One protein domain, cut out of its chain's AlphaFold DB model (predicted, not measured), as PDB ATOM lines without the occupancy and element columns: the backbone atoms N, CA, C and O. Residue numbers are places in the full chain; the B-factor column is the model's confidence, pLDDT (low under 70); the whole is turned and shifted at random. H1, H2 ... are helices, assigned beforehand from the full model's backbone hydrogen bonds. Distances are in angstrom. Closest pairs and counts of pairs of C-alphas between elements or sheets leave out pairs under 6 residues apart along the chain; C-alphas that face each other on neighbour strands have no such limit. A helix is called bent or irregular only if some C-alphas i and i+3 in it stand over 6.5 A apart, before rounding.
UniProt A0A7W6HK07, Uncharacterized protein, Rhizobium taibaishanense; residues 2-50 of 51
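What this domain is: This is residues 2 to 50 of the 51 residues of an uncharacterized protein of Rhizobium taibaishanense (UniProt A0A7W6HK07). The longest helix, H2, is one arm of a wide, open V; H1 is the other arm, and the loop of residues 19 to 28 joins them at the V's point. The space between the arms is empty, and the chain runs along H1 towards the point and away from it along H2. The printed part has 49 residues with two named helices, H1 then H2, and no named strand; the class is all helix. It is only just extended, close to loose, with a radius of gyration of the C-alphas of 14.6 A, and its outline is flat, spanning 37 by 33 by 12 A.

How they stand to each other: Begin with H2, residues 29 to 48, centred at (24.493, -25.630, 19.586). Then turn to H1, residues 2 to 18, centred at (9.223, -31.426, 4.358). H1 and H2 are apart, with no C-alpha of the one within 8 A of the other. Three stretches stand free: residues 2 to 19, of which 2 to 18 belong to H1; residues 21 to 28; and residues 33 to 50, of which 33 to 48 belong to H2. In H1 every O i to N i+4 pair is within hydrogen-bond range; in H2 14 of 16 are.

Where its parts are: Find C-alpha 29 at (15.688, -36.769, 24.250); from there H2 runs 29.2 A to C-alpha 48 at (30.491, -12.851, 16.357). H1 runs 24.9 A from C-alpha 2 at (9.402, -26.059, -7.026) to C-alpha 18 at (8.509, -35.814, 15.910). Neither helix is bent.

The domain as a whole: The two C-alphas farthest apart, those of Ala 4 and Leu 49, are 37.5 A from each other. The printed part has no cut, and the link from H1 to H2, 10 residues, is short. In the B-factor column of this model, the mean pLDDT of the printed part is 72.6; look for values under 70 at residues 2 to 3, 16 to 32, 34 and 50.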
ATOM      1  N   SER A   2       8.628 -26.290  -8.271       62.28
ATOM      2  CA  SER A   2       9.402 -26.059  -7.026       62.28
ATOM      3  C   SER A   2       8.616 -26.230  -5.713       62.28
ATOM      4  O   SER A   2       9.185 -26.643  -4.712       62.28
ATOM      5  N   LYS A   3       7.297 -25.972  -5.714       68.75
ATOM      6  CA  LYS A   3       6.471 -25.968  -4.486       68.75
ATOM      7  C   LYS A   3       6.270 -27.354  -3.855       68.75
ATOM      8  O   LYS A   3       6.206 -27.473  -2.635       68.75
ATOM      9  N   ALA A   4       6.180 -28.397  -4.682       80.50
ATOM     10  CA  ALA A   4       5.962 -29.767  -4.215       80.50
ATOM     11  C   ALA A   4       7.205 -30.324  -3.501       80.50
ATOM     12  O   ALA A   4       7.089 -30.921  -2.435       80.50
ATOM     13  N   ILE A   5       8.396 -30.049  -4.044       78.94
ATOM     14  CA  ILE A   5       9.676 -30.475  -3.461       78.94
ATOM     15  C   ILE A   5       9.929 -29.748  -2.136       78.94
ATOM     16  O   ILE A   5      10.299 -30.382  -1.150       78.94
ATOM     17  N   SER A   6       9.661 -28.438  -2.071       80.12
ATOM     18  CA  SER A   6       9.789 -27.674  -0.825       80.12
ATOM     19  C   SER A   6       8.828 -28.157   0.263       80.12
ATOM     20  O   SER A   6       9.242 -28.295   1.409       80.12
ATOM     21  N   ALA A   7       7.575 -28.474  -0.080       83.69
ATOM     22  CA  ALA A   7       6.612 -29.007   0.885       83.69
ATOM     23  C   ALA A   7       7.020 -30.399   1.398       83.69
ATOM     24  O   ALA A   7       6.908 -30.677   2.591       83.69
ATOM     25  N   PHE A   8       7.554 -31.252   0.517       82.19
ATOM     26  CA  PHE A   8       8.054 -32.574   0.885       82.19
ATOM     27  C   PHE A   8       9.264 -32.491   1.828       82.19
ATOM     28  O   PHE A   8       9.289 -33.162   2.857       82.19
ATOM     29  N   LEU A   9      10.229 -31.612   1.542       78.88
ATOM     30  CA  LEU A   9      11.373 -31.364   2.428       78.88
ATOM     31  C   LEU A   9      10.937 -30.839   3.800       78.88
ATOM     32  O   LEU A   9      11.442 -31.297   4.823       78.88
ATOM     33  N   MET A  10       9.962 -29.929   3.837       79.12
ATOM     34  CA  MET A  10       9.440 -29.373   5.086       79.12
ATOM     35  C   MET A  10       8.724 -30.435   5.930       79.12
ATOM     36  O   MET A  10       8.915 -30.491   7.145       79.12
ATOM     37  N   LEU A  11       7.971 -31.333   5.286       81.56
ATOM     38  CA  LEU A  11       7.369 -32.499   5.938       81.56
ATOM     39  C   LEU A  11       8.428 -33.457   6.486       81.56
ATOM     40  O   LEU A  11       8.297 -33.913   7.619       81.56
ATOM     41  N   VAL A  12       9.497 -33.724   5.735       77.12
ATOM     42  CA  VAL A  12      10.613 -34.557   6.208       77.12
ATOM     43  C   VAL A  12      11.290 -33.927   7.431       77.12
ATOM     44  O   VAL A  12      11.560 -34.639   8.397       77.12
ATOM     45  N   MET A  13      11.494 -32.606   7.447       73.69
ATOM     46  CA  MET A  13      12.039 -31.904   8.619       73.69
ATOM     47  C   MET A  13      11.109 -31.999   9.842       73.69
ATOM     48  O   MET A  13      11.575 -32.241  10.955       73.69
ATOM     49  N   LEU A  14       9.793 -31.881   9.645       74.44
ATOM     50  CA  LEU A  14       8.787 -32.030  10.706       74.44
ATOM     51  C   LEU A  14       8.717 -33.462  11.251       74.44
ATOM     52  O   LEU A  14       8.650 -33.673  12.464       74.44
ATOM     53  N   VAL A  15       8.782 -34.459  10.368       72.12
ATOM     54  CA  VAL A  15       8.799 -35.875  10.755       72.12
ATOM     55  C   VAL A  15      10.077 -36.211  11.520       72.12
ATOM     56  O   VAL A  15       9.991 -36.922  12.520       72.12
ATOM     57  N   GLN A  16      11.231 -35.658  11.134       60.66
ATOM     58  CA  GLN A  16      12.481 -35.810  11.891       60.66
ATOM     59  C   GLN A  16      12.403 -35.196  13.298       60.66
ATOM     60  O   GLN A  16      13.021 -35.720  14.225       60.66
ATOM     61  N   LEU A  17      11.612 -34.133  13.485       63.75
ATOM     62  CA  LEU A  17      11.407 -33.499  14.789       63.75
ATOM     63  C   LEU A  17      10.497 -34.333  15.714       63.75
ATOM     64  O   LEU A  17      10.729 -34.402  16.922       63.75
ATOM     65  N   ILE A  18       9.477 -34.996  15.153       63.47
ATOM     66  CA  ILE A  18       8.509 -35.814  15.910       63.47
ATOM     67  C   ILE A  18       9.043 -37.237  16.157       63.47
ATOM     68  O   ILE A  18       8.909 -37.769  17.265       63.47
ATOM     69  N   ARG A  19       9.673 -37.851  15.150       56.00
ATOM     70  CA  ARG A  19      10.342 -39.153  15.232       56.00
ATOM     71  C   ARG A  19      11.824 -38.982  14.905       56.00
ATOM     72  O   ARG A  19      12.195 -39.094  13.735       56.00
ATOM     73  N   PRO A  20      12.679 -38.773  15.922       55.72
ATOM     74  CA  PRO A  20      14.106 -38.938  15.732       55.72
ATOM     75  C   PRO A  20      14.323 -40.349  15.171       55.72
ATOM     76  O   PRO A  20      13.965 -41.331  15.826       55.72
ATOM     77  N   LEU A  21      14.805 -40.440  13.927       57.97
ATOM     78  CA  LEU A  21      15.205 -41.688  13.271       57.97
ATOM     79  C   LEU A  21      15.941 -42.526  14.313       57.97
ATOM     80  O   LEU A  21      16.891 -42.024  14.906       57.97
ATOM     81  N   GLY A  22      15.441 -43.735  14.593       53.56
ATOM     82  CA  GLY A  22      15.793 -44.592  15.735       53.56
ATOM     83  C   GLY A  22      17.235 -45.114  15.758       53.56
ATOM     84  O   GLY A  22      17.479 -46.247  16.158       53.56
ATOM     85  N   LEU A  23      18.186 -44.297  15.321       55.66
ATOM     86  CA  LEU A  23      19.608 -44.443  15.523       55.66
ATOM     87  C   LEU A  23      19.884 -44.488  17.035       55.66
ATOM     88  O   LEU A  23      19.338 -43.679  17.793       55.66
ATOM     89  N   PRO A  24      20.730 -45.424  17.494       55.06
ATOM     90  CA  PRO A  24      20.892 -45.771  18.908       55.06
ATOM     91  C   PRO A  24      21.293 -44.593  19.821       55.06
ATOM     92  O   PRO A  24      21.061 -44.665  21.027       55.06
ATOM     93  N   GLY A  25      21.803 -43.485  19.262       55.03
ATOM     94  CA  GLY A  25      22.128 -42.240  19.975       55.03
ATOM     95  C   GLY A  25      20.959 -41.270  20.234       55.03
ATOM     96  O   GLY A  25      21.123 -40.318  20.989       55.03
ATOM     97  N   LEU A  26      19.771 -41.497  19.663       53.62
ATOM     98  CA  LEU A  26      18.590 -40.616  19.772       53.62
ATOM     99  C   LEU A  26      17.564 -41.090  20.826       53.62
ATOM    100  O   LEU A  26      16.485 -40.514  20.981       53.62
ATOM    101  N   ARG A  27      17.909 -42.134  21.591       54.41
ATOM    102  CA  ARG A  27      17.037 -42.815  22.569       54.41
ATOM    103  C   ARG A  27      16.770 -41.995  23.839       54.41
ATOM    104  O   ARG A  27      15.790 -42.240  24.537       54.41
ATOM    105  N   ARG A  28      17.612 -40.998  24.135       59.06
ATOM    106  CA  ARG A  28      17.447 -40.064  25.259       59.06
ATOM    107  C   ARG A  28      17.247 -38.664  24.684       59.06
ATOM    108  O   ARG A  28      18.194 -38.048  24.212       59.06
ATOM    109  N   ARG A  29      16.018 -38.128  24.750       59.22
ATOM    110  CA  ARG A  29      15.688 -36.769  24.250       59.22
ATOM    111  C   ARG A  29      16.621 -35.674  24.796       59.22
ATOM    112  O   ARG A  29      16.788 -34.633  24.173       59.22
ATOM    113  N   ARG A  30      17.256 -35.940  25.940       57.09
ATOM    114  CA  ARG A  30      18.247 -35.088  26.603       57.09
ATOM    115  C   ARG A  30      19.565 -34.945  25.824       57.09
ATOM    116  O   ARG A  30      20.195 -33.901  25.930       57.09
ATOM    117  N   ASP A  31      19.964 -35.943  25.035       60.81
ATOM    118  CA  ASP A  31      21.199 -35.893  24.236       60.81
ATOM    119  C   ASP A  31      20.991 -35.186  22.886       60.81
ATOM    120  O   ASP A  31      21.896 -34.513  22.402       60.81
ATOM    121  N   PHE A  32      19.768 -35.200  22.339       63.47
ATOM    122  CA  PHE A  32      19.410 -34.386  21.168       63.47
ATOM    123  C   PHE A  32      19.501 -32.877  21.457       63.47
ATOM    124  O   PHE A  32      20.024 -32.113  20.650       63.47
ATOM    125  N   TRP A  33      19.063 -32.449  22.649       70.00
ATOM    126  CA  TRP A  33      19.181 -31.051  23.078       70.00
ATOM    127  C   TRP A  33      20.637 -30.582  23.172       70.00
ATOM    128  O   TRP A  33      20.918 -29.429  22.863       70.00
ATOM    129  N   LYS A  34      21.582 -31.465  23.525       67.75
ATOM    130  CA  LYS A  34      23.008 -31.110  23.555       67.75
ATOM    131  C   LYS A  34      23.537 -30.776  22.163       67.75
ATOM    132  O   LYS A  34      24.263 -29.801  22.027       67.75
ATOM    133  N   LEU A  35      23.149 -31.535  21.136       73.12
ATOM    134  CA  LEU A  35      23.561 -31.263  19.755       73.12
ATOM    135  C   LEU A  35      22.997 -29.934  19.243       73.12
ATOM    136  O   LEU A  35      23.734 -29.161  18.637       73.12
ATOM    137  N   ALA A  36      21.728 -29.638  19.537       79.25
ATOM    138  CA  ALA A  36      21.112 -28.362  19.169       79.25
ATOM    139  C   ALA A  36      21.799 -27.172  19.859       79.25
ATOM    140  O   ALA A  36      22.119 -26.182  19.205       79.25
ATOM    141  N   VAL A  37      22.083 -27.287  21.161       82.06
ATOM    142  CA  VAL A  37      22.781 -26.243  21.927       82.06
ATOM    143  C   VAL A  37      24.214 -26.052  21.428       82.06
ATOM    144  O   VAL A  37      24.638 -24.919  21.231       82.06
ATOM    145  N   VAL A  38      24.954 -27.133  21.165       83.50
ATOM    146  CA  VAL A  38      26.329 -27.050  20.641       83.50
ATOM    147  C   VAL A  38      26.354 -26.409  19.253       83.50
ATOM    148  O   VAL A  38      27.147 -25.499  19.023       83.50
ATOM    149  N   ALA A  39      25.463 -26.822  18.348       84.62
ATOM    150  CA  ALA A  39      25.355 -26.215  17.023       84.62
ATOM    151  C   ALA A  39      25.008 -24.718  17.108       84.62
ATOM    152  O   ALA A  39      25.592 -23.912  16.385       84.62
ATOM    153  N   PHE A  40      24.110 -24.340  18.025       86.31
ATOM    154  CA  PHE A  40      23.736 -22.946  18.257       86.31
ATOM    155  C   PHE A  40      24.913 -22.111  18.774       86.31
ATOM    156  O   PHE A  40      25.193 -21.049  18.227       86.31
ATOM    157  N   VAL A  41      25.658 -22.617  19.762       90.38
ATOM    158  CA  VAL A  41      26.844 -21.936  20.306       90.38
ATOM    159  C   VAL A  41      27.907 -21.736  19.228       90.38
ATOM    160  O   VAL A  41      28.412 -20.627  19.074       90.38
ATOM    161  N   ILE A  42      28.218 -22.774  18.444       91.50
ATOM    162  CA  ILE A  42      29.192 -22.675  17.347       91.50
ATOM    163  C   ILE A  42      28.741 -21.622  16.333       91.50
ATOM    164  O   ILE A  42      29.539 -20.779  15.927       91.50
ATOM    165  N   TRP A  43      27.467 -21.630  15.947       91.38
ATOM    166  CA  TRP A  43      26.924 -20.666  14.993       91.38
ATOM    167  C   TRP A  43      26.993 -19.223  15.511       91.38
ATOM    168  O   TRP A  43      27.486 -18.349  14.801       91.38
ATOM    169  N   THR A  44      26.594 -18.976  16.762       88.19
ATOM    170  CA  THR A  44      26.689 -17.655  17.403       88.19
ATOM    171  C   THR A  44      28.133 -17.166  17.495       88.19
ATOM    172  O   THR A  44      28.407 -16.013  17.169       88.19
ATOM    173  N   VAL A  45      29.070 -18.036  17.879       91.94
ATOM    174  CA  VAL A  45      30.501 -17.700  17.912       91.94
ATOM    175  C   VAL A  45      31.011 -17.369  16.511       91.94
ATOM    176  O   VAL A  45      31.728 -16.391  16.342       91.94
ATOM    177  N   THR A  46      30.597 -18.127  15.495       90.62
ATOM    178  CA  THR A  46      30.984 -17.879  14.098       90.62
ATOM    179  C   THR A  46      30.436 -16.544  13.590       90.62
ATOM    180  O   THR A  46      31.135 -15.845  12.863       90.62
ATOM    181  N   LEU A  47      29.211 -16.171  13.975       88.94
ATOM    182  CA  LEU A  47      28.632 -14.865  13.651       88.94
ATOM    183  C   LEU A  47      29.374 -13.716  14.335       88.94
ATOM    184  O   LEU A  47      29.598 -12.698  13.698       88.94
ATOM    185  N   LEU A  48      29.766 -13.878  15.601       85.69
ATOM    186  CA  LEU A  48      30.491 -12.851  16.357       85.69
ATOM    187  C   LEU A  48      31.957 -12.713  15.929       85.69
ATOM    188  O   LEU A  48      32.521 -11.629  16.033       85.69
ATOM    189  N   LEU A  49      32.580 -13.796  15.456       89.06
ATOM    190  CA  LEU A  49      33.931 -13.762  14.887       89.06
ATOM    191  C   LEU A  49      33.969 -13.216  13.458       89.06
ATOM    192  O   LEU A  49      35.059 -12.959  12.947       89.06
ATOM    193  N   ARG A  50      32.817 -13.070  12.796       66.81
ATOM    194  CA  ARG A  50      32.741 -12.448  11.476       66.81
ATOM    195  C   ARG A  50      32.602 -10.930  11.679       66.81
ATOM    196  O   ARG A  50      31.566 -10.524  12.201       66.81
TER     197      ARG A  50